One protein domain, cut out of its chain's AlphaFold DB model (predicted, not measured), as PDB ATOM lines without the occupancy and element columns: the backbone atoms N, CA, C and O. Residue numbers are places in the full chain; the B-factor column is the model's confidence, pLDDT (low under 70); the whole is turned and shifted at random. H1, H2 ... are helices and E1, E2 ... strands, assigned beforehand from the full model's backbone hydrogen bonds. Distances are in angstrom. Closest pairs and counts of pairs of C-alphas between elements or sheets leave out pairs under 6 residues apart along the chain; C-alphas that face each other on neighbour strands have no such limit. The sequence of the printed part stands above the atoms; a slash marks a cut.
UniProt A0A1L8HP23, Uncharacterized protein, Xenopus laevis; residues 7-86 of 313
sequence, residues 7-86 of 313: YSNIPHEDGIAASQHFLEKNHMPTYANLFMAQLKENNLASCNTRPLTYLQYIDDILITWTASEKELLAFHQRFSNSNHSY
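Overview. This is residues 7 to 86 of the 313 residues of an uncharacterized protein of Xenopus laevis (UniProt A0A1L8HP23). A longer helix, H2, runs through the middle of the domain, with H1 set crosswise at one end of the whole and H3 at the other, and a small hairpin of two strands, E1 and E2, beside it. Contacts are few: H1 touches H2, the hairpin is only near H2 through E1, and H3 touches no helix. The printed part has 80 residues, with three named helices and two named strands in the order H1, H2, E1, E2, H3; the sheet has the order E1, E2 and is antiparallel. The class is mixed, helices and strands. The whole is only just compact, close to loose, with a radius of gyration of the C-alphas of 13.9 A, and only just elongated, with spans of 37 by 25 by 20 A.

Along the chain. The printed part begins at Tyr 7. H1 takes residues 12 to 23, starts with C-alpha 12 at (18.920, -27.300, 9.704) and measures 16.2 A from first to last C-alpha. H2, residues 31 to 45, is the longest helix at 21.3 A, and its C-alpha 31 is at (24.748, -33.544, 3.227). E1, residues 53 to 57, measures 13.5 A, and E2, residues 60 to 64, measures 13.7 A. H3, residues 69 to 76, measures 10.2 A and ends with C-alpha 76 at (32.306, -11.983, -1.796).

Arrangement. H1 and H2 touch, their closest C-alphas being those of Gly 15 and Phe 35, 5.3 A apart. Their lines stand at 87 degrees, about perpendicular. H2 and E1 are near each other, with 8 pairs of C-alphas within 10 A. H2 and E2 are apart. E1 and E2 form a hairpin, antiparallel at 167 degrees; C-alphas 56 and 61 face each other at 4.6 A. N 55 and O 62, at 2.8 A, and N 57 and O 60, at 2.9 A, are within hydrogen-bond range. H2 and H3 are apart, but only just, their closest C-alphas being 8.3 A apart. H1 and H3 are apart. In H1, H2 and H3 every O i to N i+4 pair is within hydrogen-bond range.

Size, cuts and confidence. The two C-alphas farthest apart are those of Glu 24 and Ser 85, at 41.0 A. The printed part has no cut. No link is long: E1 to E2 and E2 to H3 are tight, H1 to H2 and H2 to E1 short. The mean pLDDT of the printed part is 74.2; residues 7 to 9, 22 to 29, 46 and 79 to 86 are under 70.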
ATOM      1  N   TYR A   7      30.171 -27.675   8.751       59.66
ATOM      2  CA  TYR A   7      29.477 -28.703   9.536       59.66
ATOM      3  C   TYR A   7      28.850 -28.191  10.838       59.66
ATOM      4  O   TYR A   7      27.943 -28.832  11.360       59.66
ATOM      5  N   SER A   8      29.320 -27.061  11.362       64.88
ATOM      6  CA  SER A   8      28.783 -26.443  12.578       64.88
ATOM      7  C   SER A   8      27.676 -25.432  12.283       64.88
ATOM      8  O   SER A   8      26.893 -25.129  13.178       64.88
ATOM      9  N   ASN A   9      27.616 -24.926  11.048       69.69
ATOM     10  CA  ASN A   9      26.852 -23.729  10.705       69.69
ATOM     11  C   ASN A   9      25.792 -23.936   9.614       69.69
ATOM     12  O   ASN A   9      25.100 -22.976   9.289       69.69
ATOM     13  N   ILE A  10      25.636 -25.138   9.035       71.56
ATOM     14  CA  ILE A  10      24.523 -25.399   8.103       71.56
ATOM     15  C   ILE A  10      23.193 -25.241   8.858       71.56
ATOM     16  O   ILE A  10      22.922 -26.045   9.759       71.56
ATOM     17  N   PRO A  11      22.328 -24.276   8.484       79.56
ATOM     18  CA  PRO A  11      21.003 -24.165   9.073       79.56
ATOM     19  C   PRO A  11      20.201 -25.432   8.771       79.56
ATOM     20  O   PRO A  11      20.182 -25.925   7.640       79.56
ATOM     21  N   HIS A  12      19.561 -25.988   9.799       77.00
ATOM     22  CA  HIS A  12      18.920 -27.300   9.704       77.00
ATOM     23  C   HIS A  12      17.800 -27.323   8.649       77.00
ATOM     24  O   HIS A  12      17.688 -28.280   7.887       77.00
ATOM     25  N   GLU A  13      17.009 -26.252   8.564       82.00
ATOM     26  CA  GLU A  13      15.940 -26.114   7.567       82.00
ATOM     27  C   GLU A  13      16.497 -26.029   6.139       82.00
ATOM     28  O   GLU A  13      16.056 -26.773   5.262       82.00
ATOM     29  N   ASP A  14      17.528 -25.210   5.920       79.06
ATOM     30  CA  ASP A  14      18.137 -25.024   4.598       79.06
ATOM     31  C   ASP A  14      18.800 -26.303   4.077       79.06
ATOM     32  O   ASP A  14      18.713 -26.631   2.891       79.06
ATOM     33  N   GLY A  15      19.464 -27.059   4.954       75.69
ATOM     34  CA  GLY A  15      20.085 -28.317   4.559       75.69
ATOM     35  C   GLY A  15      19.071 -29.443   4.311       75.69
ATOM     36  O   GLY A  15      19.285 -30.259   3.405       75.69
ATOM     37  N   ILE A  16      17.932 -29.464   5.020       77.75
ATOM     38  CA  ILE A  16      16.799 -30.344   4.684       77.75
ATOM     39  C   ILE A  16      16.220 -29.963   3.321       77.75
ATOM     40  O   ILE A  16      16.040 -30.847   2.482       77.75
ATOM     41  N   ALA A  17      15.983 -28.674   3.069       81.56
ATOM     42  CA  ALA A  17      15.452 -28.190   1.798       81.56
ATOM     43  C   ALA A  17      16.382 -28.539   0.624       81.56
ATOM     44  O   ALA A  17      15.926 -29.048  -0.401       81.56
ATOM     45  N   ALA A  18      17.698 -28.361   0.792       75.62
ATOM     46  CA  ALA A  18      18.689 -28.793  -0.190       75.62
ATOM     47  C   ALA A  18      18.643 -30.315  -0.404       75.62
ATOM     48  O   ALA A  18      18.646 -30.792  -1.538       75.62
ATOM     49  N   SER A  19      18.553 -31.096   0.675       75.12
ATOM     50  CA  SER A  19      18.459 -32.557   0.577       75.12
ATOM     51  C   SER A  19      17.218 -32.990  -0.198       75.12
ATOM     52  O   SER A  19      17.336 -33.807  -1.105       75.12
ATOM     53  N   GLN A  20      16.054 -32.403   0.093       78.62
ATOM     54  CA  GLN A  20      14.805 -32.645  -0.633       78.62
ATOM     55  C   GLN A  20      14.927 -32.263  -2.116       78.62
ATOM     56  O   GLN A  20      14.591 -33.072  -2.977       78.62
ATOM     57  N   HIS A  21      15.501 -31.093  -2.423       75.81
ATOM     58  CA  HIS A  21      15.704 -30.625  -3.798       75.81
ATOM     59  C   HIS A  21      16.544 -31.592  -4.652       75.81
ATOM     60  O   HIS A  21      16.298 -31.762  -5.850       75.81
ATOM     61  N   PHE A  22      17.559 -32.224  -4.055       69.94
ATOM     62  CA  PHE A  22      18.474 -33.118  -4.770       69.94
ATOM     63  C   PHE A  22      18.118 -34.610  -4.659       69.94
ATOM     64  O   PHE A  22      18.545 -35.386  -5.517       69.94
ATOM     65  N   LEU A  23      17.306 -35.017  -3.675       67.88
ATOM     66  CA  LEU A  23      16.771 -36.381  -3.535       67.88
ATOM     67  C   LEU A  23      15.982 -36.819  -4.778       67.88
ATOM     68  O   LEU A  23      16.088 -37.970  -5.198       67.88
ATOM     69  N   GLU A  24      15.280 -35.892  -5.429       61.69
ATOM     70  CA  GLU A  24      14.508 -36.152  -6.653       61.69
ATOM     71  C   GLU A  24      15.383 -36.415  -7.899       61.69
ATOM     72  O   GLU A  24      14.890 -36.902  -8.916       61.69
ATOM     73  N   LYS A  25      16.696 -36.127  -7.846       59.22
ATOM     74  CA  LYS A  25      17.616 -36.165  -9.005       59.22
ATOM     75  C   LYS A  25      18.638 -37.325  -9.003       59.22
ATOM     76  O   LYS A  25      19.496 -37.355  -9.884       59.22
ATOM     77  N   ASN A  26      18.483 -38.320  -8.119       53.66
ATOM     78  CA  ASN A  26      19.336 -39.513  -7.898       53.66
ATOM     79  C   ASN A  26      20.714 -39.300  -7.229       53.66
ATOM     80  O   ASN A  26      21.421 -38.332  -7.486       53.66
ATOM     81  N   HIS A  27      21.091 -40.322  -6.436       51.12
ATOM     82  CA  HIS A  27      22.302 -40.516  -5.614       51.12
ATOM     83  C   HIS A  27      22.724 -39.315  -4.766       51.12
ATOM     84  O   HIS A  27      23.432 -38.433  -5.241       51.12
ATOM     85  N   MET A  28      22.378 -39.354  -3.476       51.94
ATOM     86  CA  MET A  28      22.805 -38.356  -2.496       51.94
ATOM     87  C   MET A  28      24.336 -38.346  -2.328       51.94
ATOM     88  O   MET A  28      24.908 -39.303  -1.797       51.94
ATOM     89  N   PRO A  29      25.021 -37.252  -2.703       61.88
ATOM     90  CA  PRO A  29      26.300 -36.887  -2.109       61.88
ATOM     91  C   PRO A  29      26.125 -36.662  -0.595       61.88
ATOM     92  O   PRO A  29      25.009 -36.612  -0.079       61.88
ATOM     93  N   THR A  30      27.223 -36.475   0.138       72.12
ATOM     94  CA  THR A  30      27.142 -36.082   1.556       72.12
ATOM     95  C   THR A  30      26.317 -34.799   1.741       72.12
ATOM     96  O   THR A  30      26.353 -33.909   0.892       72.12
ATOM     97  N   TYR A  31      25.614 -34.683   2.871       74.19
ATOM     98  CA  TYR A  31      24.748 -33.544   3.227       74.19
ATOM     99  C   TYR A  31      25.407 -32.171   2.989       74.19
ATOM    100  O   TYR A  31      24.824 -31.289   2.364       74.19
ATOM    101  N   ALA A  32      26.679 -32.036   3.373       71.94
ATOM    102  CA  ALA A  32      27.491 -30.843   3.135       71.94
ATOM    103  C   ALA A  32      27.622 -30.473   1.645       71.94
ATOM    104  O   ALA A  32      27.509 -29.307   1.275       71.94
ATOM    105  N   ASN A  33      27.819 -31.461   0.768       76.75
ATOM    106  CA  ASN A  33      27.936 -31.221  -0.671       76.75
ATOM    107  C   ASN A  33      26.600 -30.779  -1.287       76.75
ATOM    108  O   ASN A  33      26.608 -29.967  -2.210       76.75
ATOM    109  N   LEU A  34      25.471 -31.286  -0.779       77.56
ATOM    110  CA  LEU A  34      24.132 -30.884  -1.225       77.56
ATOM    111  C   LEU A  34      23.821 -29.444  -0.838       77.56
ATOM    112  O   LEU A  34      23.443 -28.643  -1.693       77.56
ATOM    113  N   PHE A  35      24.051 -29.099   0.430       79.94
ATOM    114  CA  PHE A  35      23.880 -27.733   0.908       79.94
ATOM    115  C   PHE A  35      24.737 -26.751   0.104       79.94
ATOM    116  O   PHE A  35      24.237 -25.753  -0.405       79.94
ATOM    117  N   MET A  36      26.016 -27.070  -0.103       80.25
ATOM    118  CA  MET A  36      26.902 -26.194  -0.865       80.25
ATOM    119  C   MET A  36      26.529 -26.095  -2.352       80.25
ATOM    120  O   MET A  36      26.741 -25.050  -2.969       80.25
ATOM    121  N   ALA A  37      25.957 -27.151  -2.942       79.06
ATOM    122  CA  ALA A  37      25.425 -27.099  -4.301       79.06
ATOM    123  C   ALA A  37      24.230 -26.137  -4.394       79.06
ATOM    124  O   ALA A  37      24.207 -25.294  -5.292       79.06
ATOM    125  N   GLN A  38      23.299 -26.202  -3.434       78.81
ATOM    126  CA  GLN A  38      22.170 -25.271  -3.351       78.81
ATOM    127  C   GLN A  38      22.642 -23.830  -3.123       78.81
ATOM    128  O   GLN A  38      22.217 -22.915  -3.826       78.81
ATOM    129  N   LEU A  39      23.572 -23.630  -2.182       80.00
ATOM    130  CA  LEU A  39      24.167 -22.328  -1.875       80.00
ATOM    131  C   LEU A  39      24.794 -21.710  -3.127       80.00
ATOM    132  O   LEU A  39      24.579 -20.537  -3.438       80.00
ATOM    133  N   LYS A  40      25.539 -22.514  -3.892       81.25
ATOM    134  CA  LYS A  40      26.103 -22.099  -5.173       81.25
ATOM    135  C   LYS A  40      25.012 -21.706  -6.171       81.25
ATOM    136  O   LYS A  40      25.162 -20.672  -6.820       81.25
ATOM    137  N   GLU A  41      23.965 -22.513  -6.350       81.69
ATOM    138  CA  GLU A  41      22.885 -22.211  -7.301       81.69
ATOM    139  C   GLU A  41      22.174 -20.902  -6.950       81.69
ATOM    140  O   GLU A  41      22.061 -20.026  -7.809       81.69
ATOM    141  N   ASN A  42      21.813 -20.714  -5.680       79.81
ATOM    142  CA  ASN A  42      21.166 -19.499  -5.185       79.81
ATOM    143  C   ASN A  42      22.051 -18.256  -5.396       79.81
ATOM    144  O   ASN A  42      21.596 -17.217  -5.891       79.81
ATOM    145  N   ASN A  43      23.346 -18.373  -5.088       77.31
ATOM    146  CA  ASN A  43      24.295 -17.273  -5.241       77.31
ATOM    147  C   ASN A  43      24.604 -16.953  -6.711       77.31
ATOM    148  O   ASN A  43      24.760 -15.787  -7.053       77.31
ATOM    149  N   LEU A  44      24.661 -17.949  -7.604       79.44
ATOM    150  CA  LEU A  44      24.910 -17.726  -9.035       79.44
ATOM    151  C   LEU A  44      23.665 -17.291  -9.820       79.44
ATOM    152  O   LEU A  44      23.809 -16.652 -10.866       79.44
ATOM    153  N   ALA A  45      22.463 -17.651  -9.363       76.56
ATOM    154  CA  ALA A  45      21.205 -17.241  -9.988       76.56
ATOM    155  C   ALA A  45      20.946 -15.736  -9.822       76.56
ATOM    156  O   ALA A  45      20.397 -15.097 -10.712       76.56
ATOM    157  N   SER A  46      21.396 -15.165  -8.705       68.31
ATOM    158  CA  SER A  46      21.178 -13.769  -8.316       68.31
ATOM    159  C   SER A  46      22.314 -12.816  -8.729       68.31
ATOM    160  O   SER A  46      22.373 -11.678  -8.252       68.31
ATOM    161  N   CYS A  47      23.239 -13.268  -9.583       71.06
ATOM    162  CA  CYS A  47      24.379 -12.485 -10.062       71.06
ATOM    163  C   CYS A  47      24.308 -12.244 -11.572       71.06
ATOM    164  O   CYS A  47      24.280 -13.193 -12.357       71.06
ATOM    165  N   ASN A  48      24.391 -10.973 -11.977       76.94
ATOM    166  CA  ASN A  48      24.528 -10.585 -13.387       76.94
ATOM    167  C   ASN A  48      25.881 -11.030 -13.957       76.94
ATOM    168  O   ASN A  48      25.973 -11.501 -15.089       76.94
ATOM    169  N   THR A  49      26.921 -10.921 -13.133       79.75
ATOM    170  CA  THR A  49      28.297 -11.241 -13.500       79.75
ATOM    171  C   THR A  49      28.693 -12.557 -12.855       79.75
ATOM    172  O   THR A  49      28.557 -12.741 -11.645       79.75
ATOM    173  N   ARG A  50      29.148 -13.507 -13.675       81.75
ATOM    174  CA  ARG A  50      29.511 -14.851 -13.223       81.75
ATOM    175  C   ARG A  50      31.026 -15.012 -13.165       81.75
ATOM    176  O   ARG A  50      31.728 -14.470 -14.018       81.75
ATOM    177  N   PRO A  51      31.534 -15.806 -12.210       83.44
ATOM    178  CA  PRO A  51      32.944 -16.143 -12.193       83.44
ATOM    179  C   PRO A  51      33.327 -16.930 -13.447       83.44
ATOM    180  O   PRO A  51      32.573 -17.797 -13.895       83.44
ATOM    181  N   LEU A  52      34.533 -16.685 -13.969       82.50
ATOM    182  CA  LEU A  52      35.089 -17.458 -15.084       82.50
ATOM    183  C   LEU A  52      35.208 -18.942 -14.708       82.50
ATOM    184  O   LEU A  52      34.912 -19.829 -15.509       82.50
ATOM    185  N   THR A  53      35.620 -19.206 -13.468       80.75
ATOM    186  CA  THR A  53      35.723 -20.553 -12.911       80.75
ATOM    187  C   THR A  53      35.260 -20.527 -11.465       80.75
ATOM    188  O   THR A  53      35.693 -19.676 -10.693       80.75
ATOM    189  N   TYR A  54      34.411 -21.488 -11.108       81.38
ATOM    190  CA  TYR A  54      33.994 -21.768  -9.739       81.38
ATOM    191  C   TYR A  54      34.368 -23.212  -9.417       81.38
ATOM    192  O   TYR A  54      33.856 -24.154 -10.034       81.38
ATOM    193  N   LEU A  55      35.308 -23.370  -8.497       78.19
ATOM    194  CA  LEU A  55      35.892 -24.630  -8.068       78.19
ATOM    195  C   LEU A  55      35.580 -24.820  -6.590       78.19
ATOM    196  O   LEU A  55      35.683 -23.876  -5.817       78.19
ATOM    197  N   GLN A  56      35.194 -26.032  -6.209       77.81
ATOM    198  CA  GLN A  56      34.773 -26.330  -4.849       77.81
ATOM    199  C   GLN A  56      35.334 -27.678  -4.405       77.81
ATOM    200  O   GLN A  56      35.366 -28.637  -5.186       77.81
ATOM    201  N   TYR A  57      35.731 -27.744  -3.141       75.44
ATOM    202  CA  TYR A  57      35.996 -28.981  -2.430       75.44
ATOM    203  C   TYR A  57      35.377 -28.876  -1.036       75.44
ATOM    204  O   TYR A  57      35.887 -28.148  -0.199       75.44
ATOM    205  N   ILE A  58      34.268 -29.588  -0.811       77.31
ATOM    206  CA  ILE A  58      33.451 -29.486   0.410       77.31
ATOM    207  C   ILE A  58      33.076 -28.015   0.676       77.31
ATOM    208  O   ILE A  58      32.238 -27.481  -0.047       77.31
ATOM    209  N   ASP A  59      33.695 -27.372   1.655       74.75
ATOM    210  CA  ASP A  59      33.482 -26.005   2.130       74.75
ATOM    211  C   ASP A  59      34.414 -24.981   1.470       74.75
ATOM    212  O   ASP A  59      34.059 -23.812   1.326       74.75
ATOM    213  N   ASP A  60      35.561 -25.432   0.968       76.75
ATOM    214  CA  ASP A  60      36.564 -24.582   0.342       76.75
ATOM    215  C   ASP A  60      36.185 -24.218  -1.103       76.75
ATOM    216  O   ASP A  60      36.046 -25.085  -1.980       76.75
ATOM    217  N   ILE A  61      36.091 -22.915  -1.392       81.25
ATOM    218  CA  ILE A  61      35.749 -22.398  -2.725       81.25
ATOM    219  C   ILE A  61      36.917 -21.599  -3.318       81.25
ATOM    220  O   ILE A  61      37.396 -20.612  -2.749       81.25
ATOM    221  N   LEU A  62      37.315 -21.971  -4.536       83.06
ATOM    222  CA  LEU A  62      38.266 -21.249  -5.374       83.06
ATOM    223  C   LEU A  62      37.546 -20.638  -6.582       83.06
ATOM    224  O   LEU A  62      36.907 -21.334  -7.373       83.06
ATOM    225  N   ILE A  63      37.686 -19.327  -6.750       82.44
ATOM    226  CA  ILE A  63      37.021 -18.575  -7.812       82.44
ATOM    227  C   ILE A  63      38.060 -17.832  -8.639       82.44
ATOM    228  O   ILE A  63      38.921 -17.152  -8.088       82.44
ATOM    229  N   THR A  64      37.951 -17.921  -9.965       81.75
ATOM    230  CA  THR A  64      38.647 -16.998 -10.870       81.75
ATOM    231  C   THR A  64      37.651 -15.958 -11.363       81.75
ATOM    232  O   THR A  64      36.668 -16.311 -12.022       81.75
ATOM    233  N   TRP A  65      37.908 -14.691 -11.058       84.31
ATOM    234  CA  TRP A  65      37.059 -13.564 -11.427       84.31
ATOM    235  C   TRP A  65      37.763 -12.683 -12.452       84.31
ATOM    236  O   TRP A  65      38.955 -12.421 -12.319       84.31
ATOM    237  N   THR A  66      37.039 -12.251 -13.480       84.75
ATOM    238  CA  THR A  66      37.596 -11.448 -14.582       84.75
ATOM    239  C   THR A  66      36.898 -10.107 -14.769       84.75
ATOM    240  O   THR A  66      37.294  -9.344 -15.643       84.75
ATOM    241  N   ALA A  67      35.845  -9.835 -13.996       85.94
ATOM    242  CA  ALA A  67      35.142  -8.560 -14.036       85.94
ATOM    243  C   ALA A  67      35.711  -7.586 -12.993       85.94
ATOM    244  O   ALA A  67      36.800  -7.813 -12.460       85.94
ATOM    245  N   SER A  68      35.000  -6.494 -12.704       85.81
ATOM    246  CA  SER A  68      35.528  -5.447 -11.829       85.81
ATOM    247  C   SER A  68      35.707  -5.926 -10.383       85.81
ATOM    248  O   SER A  68      34.966  -6.783  -9.890       85.81
ATOM    249  N   GLU A  69      36.672  -5.329  -9.680       82.75
ATOM    250  CA  GLU A  69      36.907  -5.575  -8.252       82.75
ATOM    251  C   GLU A  69      35.663  -5.255  -7.412       82.75
ATOM    252  O   GLU A  69      35.323  -5.997  -6.495       82.75
ATOM    253  N   LYS A  70      34.908  -4.214  -7.784       84.44
ATOM    254  CA  LYS A  70      33.646  -3.852  -7.123       84.44
ATOM    255  C   LYS A  70      32.620  -4.988  -7.183       84.44
ATOM    256  O   LYS A  70      31.966  -5.275  -6.183       84.44
ATOM    257  N   GLU A  71      32.477  -5.638  -8.335       83.69
ATOM    258  CA  GLU A  71      31.565  -6.777  -8.482       83.69
ATOM    259  C   GLU A  71      32.077  -8.018  -7.749       83.69
ATOM    260  O   GLU A  71      31.276  -8.754  -7.175       83.69
ATOM    261  N   LEU A  72      33.397  -8.231  -7.719       82.88
ATOM    262  CA  LEU A  72      34.005  -9.305  -6.932       82.88
ATOM    263  C   LEU A  72      33.724  -9.123  -5.437       82.88
ATOM    264  O   LEU A  72      33.337 -10.081  -4.774       82.88
ATOM    265  N   LEU A  73      33.890  -7.909  -4.912       81.50
ATOM    266  CA  LEU A  73      33.616  -7.587  -3.510       81.50
ATOM    267  C   LEU A  73      32.130  -7.757  -3.180       81.50
ATOM    268  O   LEU A  73      31.797  -8.376  -2.173       81.50
ATOM    269  N   ALA A  74      31.236  -7.293  -4.059       81.69
ATOM    270  CA  ALA A  74      29.796  -7.498  -3.905       81.69
ATOM    271  C   ALA A  74      29.407  -8.988  -3.934       81.69
ATOM    272  O   ALA A  74      28.500  -9.407  -3.218       81.69
ATOM    273  N   PHE A  75      30.095  -9.800  -4.743       81.06
ATOM    274  CA  PHE A  75      29.925 -11.252  -4.753       81.06
ATOM    275  C   PHE A  75      30.478 -11.893  -3.470       81.06
ATOM    276  O   PHE A  75      29.819 -12.745  -2.881       81.06
ATOM    277  N   HIS A  76      31.656 -11.467  -3.004       78.44
ATOM    278  CA  HIS A  76      32.306 -11.983  -1.796       78.44
ATOM    279  C   HIS A  76      31.488 -11.723  -0.528       78.44
ATOM    280  O   HIS A  76      31.342 -12.629   0.289       78.44
ATOM    281  N   GLN A  77      30.912 -10.524  -0.383       76.38
ATOM    282  CA  GLN A  77      30.076 -10.145   0.768       76.38
ATOM    283  C   GLN A  77      28.876 -11.079   0.985       76.38
ATOM    284  O   GLN A  77      28.330 -11.131   2.080       76.38
ATOM    285  N   ARG A  78      28.477 -11.850  -0.033       72.69
ATOM    286  CA  ARG A  78      27.410 -12.855   0.079       72.69
ATOM    287  C   ARG A  78      27.857 -14.158   0.742       72.69
ATOM    288  O   ARG A  78      27.008 -14.919   1.184       72.69
ATOM    289  N   PHE A  79      29.161 -14.434   0.771       68.88
ATOM    290  CA  PHE A  79      29.733 -15.646   1.368       68.88
ATOM    291  C   PHE A  79      30.361 -15.374   2.736       68.88
ATOM    292  O   PHE A  79      30.235 -16.211   3.621       68.88
ATOM    293  N   SER A  80      31.034 -14.231   2.922       64.19
ATOM    294  CA  SER A  80      31.528 -13.799   4.236       64.19
ATOM    295  C   SER A  80      31.895 -12.307   4.278       64.19
ATOM    296  O   SER A  80      32.206 -11.683   3.258       64.19
ATOM    297  N   ASN A  81      31.901 -11.741   5.490       50.47
ATOM    298  CA  ASN A  81      32.140 -10.315   5.771       50.47
ATOM    299  C   ASN A  81      33.628  -9.904   5.834       50.47
ATOM    300  O   ASN A  81      33.947  -8.820   6.319       50.47
ATOM    301  N   SER A  82      34.565 -10.742   5.385       52.50
ATOM    302  CA  SER A  82      36.001 -10.448   5.508       52.50
ATOM    303  C   SER A  82      36.560  -9.710   4.283       52.50
ATOM    304  O   SER A  82      36.458 -10.173   3.147       52.50
ATOM    305  N   ASN A  83      37.176  -8.547   4.517       44.31
ATOM    306  CA  ASN A  83      37.886  -7.775   3.494       44.31
ATOM    307  C   ASN A  83      39.201  -8.449   3.130       44.31
ATOM    308  O   ASN A  83      39.977  -8.790   4.023       44.31
ATOM    309  N   HIS A  84      39.506  -8.535   1.835       55.28
ATOM    310  CA  HIS A  84      40.801  -9.042   1.422       55.28
ATOM    311  C   HIS A  84      41.403  -8.376   0.186       55.28
ATOM    312  O   HIS A  84      40.719  -8.052  -0.779       55.28
ATOM    313  N   SER A  85      42.731  -8.267   0.242       51.09
ATOM    314  CA  SER A  85      43.654  -7.902  -0.829       51.09
ATOM    315  C   SER A  85      44.506  -9.127  -1.127       51.09
ATOM    316  O   SER A  85      45.042  -9.708  -0.184       51.09
ATOM    317  N   TYR A  86      44.651  -9.546  -2.388       63.56
ATOM    318  CA  TYR A  86      45.440 -10.743  -2.682       63.56
ATOM    319  C   TYR A  86      46.288 -10.616  -3.945       63.56
ATOM    320  O   TYR A  86      45.831 -10.834  -5.065       63.56
TER     321      TYR A  86